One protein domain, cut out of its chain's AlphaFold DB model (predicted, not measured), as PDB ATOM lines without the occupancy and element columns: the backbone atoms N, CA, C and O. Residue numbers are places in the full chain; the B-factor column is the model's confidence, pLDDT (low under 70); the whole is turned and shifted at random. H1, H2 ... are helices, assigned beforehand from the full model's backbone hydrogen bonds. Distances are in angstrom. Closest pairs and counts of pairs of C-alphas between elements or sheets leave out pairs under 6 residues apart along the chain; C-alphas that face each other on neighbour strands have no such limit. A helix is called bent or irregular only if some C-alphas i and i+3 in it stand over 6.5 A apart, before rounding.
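Overview. This is residues 51 to 126 of the 210 residues of the protein "CMP/dCMP-type deaminase domain-containing protein" of candidate division WOR-3 bacterium (UniProt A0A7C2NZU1). One long helix, H5, lies along one side of the domain, and the shorter helices H1, H2, H3 and H4 pack on it in an arc, mostly crossed. After H5 the chain folds back and H6 packs on H1. The printed part has 76 residues with six named helices, H1 to H6 in chain order, and no named strand: all helix. It is compact, with a radius of gyration of the C-alphas of 11.1 A and spans of 29 by 24 by 21 A.

Arrangement. Start at the hub, H5, residues 96 to 113. Its residues 108 to 113 touch residues 57 to 61 of H1, residues 51 to 62, at a shallow tilt of 32 degrees, only just short of steep, the same way; C-alphas 61 and 112 are closest, 6.1 A. Its residues 106 to 113 touch H2, residues 64 to 73, closest at C-alphas 64 and 113, 5.1 A. Its residues 102 to 106 touch H3, residues 75 to 83, about perpendicular at 87 degrees, closest at C-alphas 76 and 106, 5.9 A. Its residues 98 to 105 touch H4, residues 90 to 94, closest at C-alphas 93 and 102, 4.8 A. H6, residues 119 to 125, touches H1, closest at C-alphas 61 and 119, 6.9 A. Every O i to N i+4 pair is within hydrogen-bond range in H2 and H3; H1 has 7 of 8, H5 11 of 14, H6 1 of 3 beside 3 of 4 O i to N i+3 pairs, and H4 0 of 1 beside 2 of 2.

Along the chain. Find C-alpha 96 at (-33.594, -23.875, -26.419); H5 runs 25.1 A from there to C-alpha 113. H1 begins at C-alpha 51, (-43.907, -41.931, -32.414), and spans 16.7 A. H5 and H6 are irregular: C-alphas 97 and 100 are 8.2 A apart, 120 and 123 7.7 A.

Size, cuts and confidence. The C-alphas farthest apart, Asp 96 and Asn 120, are 30.8 A apart. The printed part has no cut and no long link; residues 96 to 98 have pLDDT under 70.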
ATOM      1  N   ASP A  51     -42.462 -41.879 -32.657       93.81
ATOM      2  CA  ASP A  51     -43.907 -41.931 -32.414       93.81
ATOM      3  C   ASP A  51     -44.482 -40.583 -31.956       93.81
ATOM      4  O   ASP A  51     -45.526 -40.170 -32.454       93.81
ATOM      5  N   GLU A  52     -43.770 -39.855 -31.091       91.81
ATOM      6  CA  GLU A  52     -44.145 -38.498 -30.666       91.81
ATOM      7  C   GLU A  52     -44.251 -37.543 -31.869       91.81
ATOM      8  O   GLU A  52     -45.216 -36.786 -31.981       91.81
ATOM      9  N   LEU A  53     -43.282 -37.583 -32.796       92.81
ATOM     10  CA  LEU A  53     -43.349 -36.779 -34.020       92.81
ATOM     11  C   LEU A  53     -44.457 -37.270 -34.956       92.81
ATOM     12  O   LEU A  53     -45.153 -36.455 -35.562       92.81
ATOM     13  N   GLN A  54     -44.614 -38.587 -35.086       94.62
ATOM     14  CA  GLN A  54     -45.620 -39.190 -35.954       94.62
ATOM     15  C   GLN A  54     -47.032 -38.713 -35.585       94.62
ATOM     16  O   GLN A  54     -47.775 -38.290 -36.469       94.62
ATOM     17  N   GLU A  55     -47.361 -38.684 -34.292       93.81
ATOM     18  CA  GLU A  55     -48.668 -38.235 -33.794       93.81
ATOM     19  C   GLU A  55     -48.973 -36.777 -34.191       93.81
ATOM     20  O   GLU A  55     -50.094 -36.433 -34.575       93.81
ATOM     21  N   VAL A  56     -47.956 -35.910 -34.147       92.94
ATOM     22  CA  VAL A  56     -48.085 -34.501 -34.548       92.94
ATOM     23  C   VAL A  56     -48.305 -34.377 -36.056       92.94
ATOM     24  O   VAL A  56     -49.128 -33.571 -36.492       92.94
ATOM     25  N   LEU A  57     -47.575 -35.157 -36.861       94.38
ATOM     26  CA  LEU A  57     -47.703 -35.137 -38.321       94.38
ATOM     27  C   LEU A  57     -49.085 -35.628 -38.770       94.38
ATOM     28  O   LEU A  57     -49.692 -35.009 -39.645       94.38
ATOM     29  N   GLU A  58     -49.598 -36.690 -38.149       95.75
ATOM     30  CA  GLU A  58     -50.952 -37.211 -38.381       95.75
ATOM     31  C   GLU A  58     -52.010 -36.163 -38.053       95.75
ATOM     32  O   GLU A  58     -52.831 -35.817 -38.904       95.75
ATOM     33  N   PHE A  59     -51.918 -35.558 -36.868       95.12
ATOM     34  CA  PHE A  59     -52.821 -34.480 -36.492       95.12
ATOM     35  C   PHE A  59     -52.780 -33.313 -37.482       95.12
ATOM     36  O   PHE A  59     -53.828 -32.767 -37.828       95.12
ATOM     37  N   ALA A  60     -51.593 -32.927 -37.952       95.00
ATOM     38  CA  ALA A  60     -51.443 -31.820 -38.887       95.00
ATOM     39  C   ALA A  60     -52.055 -32.106 -40.262       95.00
ATOM     40  O   ALA A  60     -52.610 -31.192 -40.875       95.00
ATOM     41  N   VAL A  61     -51.990 -33.352 -40.742       96.19
ATOM     42  CA  VAL A  61     -52.655 -33.760 -41.991       96.19
ATOM     43  C   VAL A  61     -54.171 -33.637 -41.865       96.19
ATOM     44  O   VAL A  61     -54.801 -33.117 -42.787       96.19
ATOM     45  N   ASP A  62     -54.728 -34.030 -40.721       96.12
ATOM     46  CA  ASP A  62     -56.171 -33.985 -40.464       96.12
ATOM     47  C   ASP A  62     -56.686 -32.573 -40.123       96.12
ATOM     48  O   ASP A  62     -57.877 -32.299 -40.245       96.12
ATOM     49  N   ASN A  63     -55.806 -31.657 -39.692       96.00
ATOM     50  CA  ASN A  63     -56.179 -30.350 -39.128       96.00
ATOM     51  C   ASN A  63     -55.397 -29.179 -39.752       96.00
ATOM     52  O   ASN A  63     -54.989 -28.248 -39.049       96.00
ATOM     53  N   LYS A  64     -55.193 -29.205 -41.074       95.25
ATOM     54  CA  LYS A  64     -54.364 -28.225 -41.807       95.25
ATOM     55  C   LYS A  64     -54.729 -26.769 -41.522       95.25
ATOM     56  O   LYS A  64     -53.835 -25.969 -41.274       95.25
ATOM     57  N   ASP A  65     -56.019 -26.435 -41.497       94.06
ATOM     58  CA  ASP A  65     -56.482 -25.060 -41.255       94.06
ATOM     59  C   ASP A  65     -56.129 -24.565 -39.848       94.06
ATOM     60  O   ASP A  65     -55.804 -23.395 -39.646       94.06
ATOM     61  N   ILE A  66     -56.196 -25.458 -38.857       94.25
ATOM     62  CA  ILE A  66     -55.866 -25.140 -37.466       94.25
ATOM     63  C   ILE A  66     -54.357 -24.948 -37.342       94.25
ATOM     64  O   ILE A  66     -53.907 -23.922 -36.837       94.25
ATOM     65  N   VAL A  67     -53.572 -25.907 -37.840       93.25
ATOM     66  CA  VAL A  67     -52.108 -25.846 -37.781       93.25
ATOM     67  C   VAL A  67     -51.576 -24.647 -38.568       93.25
ATOM     68  O   VAL A  67     -50.698 -23.945 -38.072       93.25
ATOM     69  N   GLY A  68     -52.152 -24.343 -39.734       93.69
ATOM     70  CA  GLY A  68     -51.806 -23.175 -40.544       93.69
ATOM     71  C   GLY A  68     -51.910 -21.860 -39.769       93.69
ATOM     72  O   GLY A  68     -50.963 -21.076 -39.773       93.69
ATOM     73  N   LYS A  69     -52.991 -21.662 -39.003       94.31
ATOM     74  CA  LYS A  69     -53.154 -20.473 -38.145       94.31
ATOM     75  C   LYS A  69     -52.049 -20.357 -37.098       94.31
ATOM     76  O   LYS A  69     -51.512 -19.272 -36.888       94.31
ATOM     77  N   TYR A  70     -51.668 -21.463 -36.460       92.94
ATOM     78  CA  TYR A  70     -50.564 -21.441 -35.498       92.94
ATOM     79  C   TYR A  70     -49.232 -21.072 -36.150       92.94
ATOM     80  O   TYR A  70     -48.477 -20.279 -35.583       92.94
ATOM     81  N   LEU A  71     -48.970 -21.592 -37.352       91.00
ATOM     82  CA  LEU A  71     -47.765 -21.268 -38.114       91.00
ATOM     83  C   LEU A  71     -47.661 -19.769 -38.444       91.00
ATOM     84  O   LEU A  71     -46.551 -19.247 -38.488       91.00
ATOM     85  N   GLU A  72     -48.786 -19.070 -38.612       91.56
ATOM     86  CA  GLU A  72     -48.835 -17.615 -38.832       91.56
ATOM     87  C   GLU A  72     -48.724 -16.795 -37.532       91.56
ATOM     88  O   GLU A  72     -48.134 -15.717 -37.527       91.56
ATOM     89  N   MET A  73     -49.282 -17.293 -36.422       86.06
ATOM     90  CA  MET A  73     -49.398 -16.549 -35.157       86.06
ATOM     91  C   MET A  73     -48.170 -16.652 -34.242       86.06
ATOM     92  O   MET A  73     -47.968 -15.797 -33.380       86.06
ATOM     93  N   GLY A  74     -47.368 -17.707 -34.381       81.44
ATOM     94  CA  GLY A  74     -46.178 -17.917 -33.548       81.44
ATOM     95  C   GLY A  74     -45.476 -19.254 -33.771       81.44
ATOM     96  O   GLY A  74     -44.786 -19.740 -32.872       81.44
ATOM     97  N   GLY A  75     -45.674 -19.873 -34.937       87.56
ATOM     98  CA  GLY A  75     -44.987 -21.094 -35.331       87.56
ATOM     99  C   GLY A  75     -45.285 -22.291 -34.429       87.56
ATOM    100  O   GLY A  75     -46.358 -22.444 -33.835       87.56
ATOM    101  N   VAL A  76     -44.276 -23.150 -34.314       86.62
ATOM    102  CA  VAL A  76     -44.313 -24.343 -33.460       86.62
ATOM    103  C   VAL A  76     -44.439 -23.989 -31.976       86.62
ATOM    104  O   VAL A  76     -45.060 -24.741 -31.235       86.62
ATOM    105  N   GLU A  77     -43.911 -22.849 -31.526       85.94
ATOM    106  CA  GLU A  77     -43.992 -22.437 -30.117       85.94
ATOM    107  C   GLU A  77     -45.433 -22.160 -29.684       85.94
ATOM    108  O   GLU A  77     -45.884 -22.666 -28.652       85.94
ATOM    109  N   ALA A  78     -46.178 -21.402 -30.495       86.44
ATOM    110  CA  ALA A  78     -47.591 -21.143 -30.240       86.44
ATOM    111  C   ALA A  78     -48.412 -22.436 -30.288       86.44
ATOM    112  O   ALA A  78     -49.243 -22.665 -29.409       86.44
ATOM    113  N   PHE A  79     -48.136 -23.299 -31.271       88.12
ATOM    114  CA  PHE A  79     -48.807 -24.588 -31.383       88.12
ATOM    115  C   PHE A  79     -48.531 -25.471 -30.156       88.12
ATOM    116  O   PHE A  79     -49.448 -26.064 -29.588       88.12
ATOM    117  N   ALA A  80     -47.280 -25.510 -29.694       84.81
ATOM    118  CA  ALA A  80     -46.888 -26.335 -28.565       84.81
ATOM    119  C   ALA A  80     -47.480 -25.876 -27.243       84.81
ATOM    120  O   ALA A  80     -47.916 -26.712 -26.454       84.81
ATOM    121  N   ARG A  81     -47.554 -24.565 -27.015       85.44
ATOM    122  CA  ARG A  81     -48.185 -24.004 -25.819       85.44
ATOM    123  C   ARG A  81     -49.639 -24.451 -25.684       85.44
ATOM    124  O   ARG A  81     -50.048 -24.840 -24.594       85.44
ATOM    125  N   ASP A  82     -50.398 -24.442 -26.772       87.75
ATOM    126  CA  ASP A  82     -51.839 -24.693 -26.714       87.75
ATOM    127  C   ASP A  82     -52.173 -26.200 -26.769       87.75
ATOM    128  O   ASP A  82     -53.177 -26.630 -26.203       87.75
ATOM    129  N   TYR A  83     -51.302 -27.022 -27.372       87.88
ATOM    130  CA  TYR A  83     -51.520 -28.467 -27.560       87.88
ATOM    131  C   TYR A  83     -50.650 -29.375 -26.673       87.88
ATOM    132  O   TYR A  83     -50.679 -30.597 -26.835       87.88
ATOM    133  N   HIS A  84     -49.912 -28.829 -25.702       83.25
ATOM    134  CA  HIS A  84     -49.049 -29.611 -24.802       83.25
ATOM    135  C   HIS A  84     -49.791 -30.701 -24.003       83.25
ATOM    136  O   HIS A  84     -49.185 -31.702 -23.624       83.25
ATOM    137  N   SER A  85     -51.088 -30.524 -23.725       84.88
ATOM    138  CA  SER A  85     -51.905 -31.510 -23.000       84.88
ATOM    139  C   SER A  85     -52.228 -32.742 -23.847       84.88
ATOM    140  O   SER A  85     -52.354 -33.839 -23.309       84.88
ATOM    141  N   ARG A  86     -52.332 -32.560 -25.170       86.69
ATOM    142  CA  ARG A  86     -52.515 -33.634 -26.146       86.69
ATOM    143  C   ARG A  86     -51.181 -34.299 -26.446       86.69
ATOM    144  O   ARG A  86     -51.021 -35.495 -26.242       86.69
ATOM    145  N   PHE A  87     -50.209 -33.501 -26.861       86.50
ATOM    146  CA  PHE A  87     -48.888 -33.983 -27.219       86.50
ATOM    147  C   PHE A  87     -47.945 -33.757 -26.039       86.50
ATOM    148  O   PHE A  87     -47.213 -32.767 -25.972       86.50
ATOM    149  N   LYS A  88     -47.977 -34.690 -25.083       70.69
ATOM    150  CA  LYS A  88     -47.296 -34.583 -23.779       70.69
ATOM    151  C   LYS A  88     -45.825 -34.167 -23.871       70.69
ATOM    152  O   LYS A  88     -45.311 -33.514 -22.969       70.69
ATOM    153  N   TYR A  89     -45.143 -34.550 -24.944       74.81
ATOM    154  CA  TYR A  89     -43.713 -34.316 -25.145       74.81
ATOM    155  C   TYR A  89     -43.407 -33.262 -26.205       74.81
ATOM    156  O   TYR A  89     -42.254 -33.036 -26.559       74.81
ATOM    157  N   PHE A  90     -44.429 -32.562 -26.681       74.62
ATOM    158  CA  PHE A  90     -44.310 -31.586 -27.753       74.62
ATOM    159  C   PHE A  90     -43.557 -30.323 -27.343       74.62
ATOM    160  O   PHE A  90     -42.828 -29.736 -28.139       74.62
ATOM    161  N   TYR A  91     -43.606 -29.982 -26.055       72.06
ATOM    162  CA  TYR A  91     -42.761 -28.940 -25.478       72.06
ATOM    163  C   TYR A  91     -41.259 -29.250 -25.607       72.06
ATOM    164  O   TYR A  91     -40.446 -28.333 -25.509       72.06
ATOM    165  N   LYS A  92     -40.854 -30.516 -25.828       75.62
ATOM    166  CA  LYS A  92     -39.446 -30.851 -26.085       75.62
ATOM    167  C   LYS A  92     -38.951 -30.188 -27.369       75.62
ATOM    168  O   LYS A  92     -37.793 -29.820 -27.422       75.62
ATOM    169  N   TYR A  93     -39.792 -29.986 -28.384       73.12
ATOM    170  CA  TYR A  93     -39.373 -29.365 -29.650       73.12
ATOM    171  C   TYR A  93     -39.135 -27.853 -29.535       73.12
ATOM    172  O   TYR A  93     -38.543 -27.262 -30.436       73.12
ATOM    173  N   THR A  94     -39.580 -27.235 -28.438       72.38
ATOM    174  CA  THR A  94     -39.489 -25.788 -28.207       72.38
ATOM    175  C   THR A  94     -38.436 -25.404 -27.169       72.38
ATOM    176  O   THR A  94     -38.227 -24.218 -26.940       72.38
ATOM    177  N   GLN A  95     -37.749 -26.368 -26.541       72.00
ATOM    178  CA  GLN A  95     -36.665 -26.055 -25.603       72.00
ATOM    179  C   GLN A  95     -35.434 -25.521 -26.350       72.00
ATOM    180  O   GLN A  95     -35.075 -26.031 -27.412       72.00
ATOM    181  N   ASP A  96     -34.723 -24.555 -25.763       67.06
ATOM    182  CA  ASP A  96     -33.594 -23.875 -26.419       67.06
ATOM    183  C   ASP A  96     -32.490 -24.829 -26.902       67.06
ATOM    184  O   ASP A  96     -31.974 -24.677 -28.011       67.06
ATOM    185  N   PHE A  97     -32.166 -25.868 -26.122       67.62
ATOM    186  CA  PHE A  97     -31.134 -26.855 -26.480       67.62
ATOM    187  C   PHE A  97     -31.516 -27.741 -27.684       67.62
ATOM    188  O   PHE A  97     -30.676 -28.455 -28.229       67.62
ATOM    189  N   VAL A  98     -32.779 -27.686 -28.110       67.81
ATOM    190  CA  VAL A  98     -33.381 -28.487 -29.184       67.81
ATOM    191  C   VAL A  98     -34.163 -27.625 -30.178       67.81
ATOM    192  O   VAL A  98     -34.864 -28.157 -31.034       67.81
ATOM    193  N   LYS A  99     -33.958 -26.302 -30.167       74.19
ATOM    194  CA  LYS A  99     -34.617 -25.325 -31.053       74.19
ATOM    195  C   LYS A  99     -34.551 -25.684 -32.541       74.19
ATOM    196  O   LYS A  99     -35.486 -25.431 -33.295       74.19
ATOM    197  N   PHE A 100     -33.466 -26.326 -32.972       80.81
ATOM    198  CA  PHE A 100     -33.317 -26.809 -34.347       80.81
ATOM    199  C   PHE A 100     -34.395 -27.828 -34.754       80.81
ATOM    200  O   PHE A 100     -34.823 -27.852 -35.906       80.81
ATOM    201  N   PHE A 101     -34.871 -28.649 -33.815       84.62
ATOM    202  CA  PHE A 101     -35.980 -29.564 -34.055       84.62
ATOM    203  C   PHE A 101     -37.302 -28.829 -34.250       84.62
ATOM    204  O   PHE A 101     -38.071 -29.226 -35.120       84.62
ATOM    205  N   GLY A 102     -37.538 -27.747 -33.503       85.69
ATOM    206  CA  GLY A 102     -38.679 -26.858 -33.721       85.69
ATOM    207  C   GLY A 102     -38.697 -26.293 -35.142       85.69
ATOM    208  O   GLY A 102     -39.717 -26.379 -35.816       85.69
ATOM    209  N   ILE A 103     -37.547 -25.835 -35.652       87.56
ATOM    210  CA  ILE A 103     -37.416 -25.347 -37.039       87.56
ATOM    211  C   ILE A 103     -37.769 -26.450 -38.048       87.56
ATOM    212  O   ILE A 103     -38.562 -26.229 -38.960       87.56
ATOM    213  N   LYS A 104     -37.222 -27.659 -37.875       89.75
ATOM    214  CA  LYS A 104     -37.514 -28.793 -38.769       89.75
ATOM    215  C   LYS A 104     -38.968 -29.224 -38.736       89.75
ATOM    216  O   LYS A 104     -39.537 -29.567 -39.769       89.75
ATOM    217  N   LEU A 105     -39.556 -29.233 -37.549       90.56
ATOM    218  CA  LEU A 105     -40.968 -29.512 -37.388       90.56
ATOM    219  C   LEU A 105     -41.795 -28.460 -38.124       90.56
ATOM    220  O   LEU A 105     -42.679 -28.828 -38.889       90.56
ATOM    221  N   GLU A 106     -41.465 -27.178 -37.979       92.12
ATOM    222  CA  GLU A 106     -42.144 -26.102 -38.698       92.12
ATOM    223  C   GLU A 106     -42.060 -26.282 -40.222       92.12
ATOM    224  O   GLU A 106     -43.067 -26.133 -40.914       92.12
ATOM    225  N   GLU A 107     -40.895 -26.665 -40.753       92.38
ATOM    226  CA  GLU A 107     -40.719 -27.002 -42.174       92.38
ATOM    227  C   GLU A 107     -41.640 -28.151 -42.612       92.38
ATOM    228  O   GLU A 107     -42.292 -28.056 -43.655       92.38
ATOM    229  N   SER A 108     -41.720 -29.228 -41.824       93.56
ATOM    230  CA  SER A 108     -42.613 -30.359 -42.105       93.56
ATOM    231  C   SER A 108     -44.089 -29.948 -42.055       93.56
ATOM    232  O   SER A 108     -44.850 -30.290 -42.960       93.56
ATOM    233  N   LEU A 109     -44.495 -29.160 -41.055       94.31
ATOM    234  CA  LEU A 109     -45.870 -28.675 -40.916       94.31
ATOM    235  C   LEU A 109     -46.259 -27.730 -42.061       94.31
ATOM    236  O   LEU A 109     -47.354 -27.858 -42.608       94.31
ATOM    237  N   LYS A 110     -45.356 -26.839 -42.492       94.94
ATOM    238  CA  LYS A 110     -45.574 -25.964 -43.657       94.94
ATOM    239  C   LYS A 110     -45.812 -26.766 -44.934       94.94
ATOM    240  O   LYS A 110     -46.717 -26.421 -45.692       94.94
ATOM    241  N   LYS A 111     -45.053 -27.848 -45.153       95.62
ATOM    242  CA  LYS A 111     -45.251 -28.753 -46.302       95.62
ATOM    243  C   LYS A 111     -46.608 -29.456 -46.279       95.62
ATOM    244  O   LYS A 111     -47.221 -29.653 -47.322       95.62
ATOM    245  N   ILE A 112     -47.095 -29.826 -45.098       95.94
ATOM    246  CA  ILE A 112     -48.429 -30.421 -44.955       95.94
ATOM    247  C   ILE A 112     -49.521 -29.377 -45.243       95.94
ATOM    248  O   ILE A 112     -50.451 -29.644 -46.014       95.94
ATOM    249  N   CYS A 113     -49.398 -28.183 -44.653       94.56
ATOM    250  CA  CYS A 113     -50.402 -27.119 -44.747       94.56
ATOM    251  C   CYS A 113     -50.523 -26.545 -46.164       94.56
ATOM    252  O   CYS A 113     -51.630 -26.282 -46.619       94.56
ATOM    253  N   ASN A 114     -49.413 -26.406 -46.895       94.75
ATOM    254  CA  ASN A 114     -49.433 -25.933 -48.285       94.75
ATOM    255  C   ASN A 114     -49.792 -27.033 -49.309       94.75
ATOM    256  O   ASN A 114     -49.799 -26.769 -50.510       94.75
ATOM    257  N   GLY A 115     -50.053 -28.264 -48.852       92.25
ATOM    258  CA  GLY A 115     -50.429 -29.395 -49.702       92.25
ATOM    259  C   GLY A 115     -49.276 -30.061 -50.460       92.25
ATOM    260  O   GLY A 115     -49.537 -30.950 -51.266       92.25
ATOM    261  N   SER A 116     -48.020 -29.682 -50.205       93.06
ATOM    262  CA  SER A 116     -46.841 -30.310 -50.830       93.06
ATOM    263  C   SER A 116     -46.438 -31.653 -50.213       93.06
ATOM    264  O   SER A 116     -45.578 -32.332 -50.767       93.06
ATOM    265  N   ALA A 117     -47.044 -32.036 -49.086       94.31
ATOM    266  CA  ALA A 117     -46.878 -33.341 -48.462       94.31
ATOM    267  C   ALA A 117     -48.175 -33.812 -47.779       94.31
ATOM    268  O   ALA A 117     -49.022 -33.005 -47.376       94.31
ATOM    269  N   GLY A 118     -48.321 -35.125 -47.623       92.62
ATOM    270  CA  GLY A 118     -49.457 -35.752 -46.951       92.62
ATOM    271  C   GLY A 118     -49.083 -37.049 -46.237       92.62
ATOM    272  O   GLY A 118     -47.928 -37.283 -45.891       92.62
ATOM    273  N   GLN A 119     -50.079 -37.910 -46.025       92.06
ATOM    274  CA  GLN A 119     -49.916 -39.159 -45.273       92.06
ATOM    275  C   GLN A 119     -48.842 -40.091 -45.862       92.06
ATOM    276  O   GLN A 119     -48.101 -40.735 -45.124       92.06
ATOM    277  N   ASN A 120     -48.697 -40.114 -47.190       93.25
ATOM    278  CA  ASN A 120     -47.697 -40.941 -47.873       93.25
ATOM    279  C   ASN A 120     -46.251 -40.449 -47.669       93.25
ATOM    280  O   ASN A 120     -45.309 -41.177 -47.973       93.25
ATOM    281  N   ASP A 121     -46.062 -39.239 -47.137       94.06
ATOM    282  CA  ASP A 121     -44.750 -38.610 -46.976       94.06
ATOM    283  C   ASP A 121     -44.205 -38.710 -45.548       94.06
ATOM    284  O   ASP A 121     -43.092 -38.246 -45.288       94.06
ATOM    285  N   PHE A 122     -44.944 -39.318 -44.613       94.38
ATOM    286  CA  PHE A 122     -44.568 -39.353 -43.197       94.38
ATOM    287  C   PHE A 122     -43.160 -39.883 -42.956       94.38
ATOM    288  O   PHE A 122     -42.417 -39.256 -42.208       94.38
ATOM    289  N   TYR A 123     -42.748 -40.938 -43.660       90.81
ATOM    290  CA  TYR A 123     -41.390 -41.480 -43.554       90.81
ATOM    291  C   TYR A 123     -40.304 -40.413 -43.782       90.81
ATOM    292  O   TYR A 123     -39.297 -40.372 -43.078       90.81
ATOM    293  N   ASN A 124     -40.523 -39.511 -44.745       90.38
ATOM    294  CA  ASN A 124     -39.583 -38.443 -45.084       90.38
ATOM    295  C   ASN A 124     -39.751 -37.200 -44.197       90.38
ATOM    296  O   ASN A 124     -38.786 -36.466 -43.973       90.38
ATOM    297  N   LEU A 125     -40.965 -36.945 -43.704       92.06
ATOM    298  CA  LEU A 125     -41.263 -35.833 -42.796       92.06
ATOM    299  C   LEU A 125     -40.819 -36.114 -41.355       92.06
ATOM    300  O   LEU A 125     -40.500 -35.176 -40.617       92.06
ATOM    301  N   ASN A 126     -40.768 -37.388 -40.962       93.06
ATOM    302  CA  ASN A 126     -40.317 -37.836 -39.656       93.06
ATOM    303  C   ASN A 126     -38.782 -37.810 -39.587       93.06
ATOM    304  O   ASN A 126     -38.070 -38.804 -39.755       93.06
TER     305      ASN A 126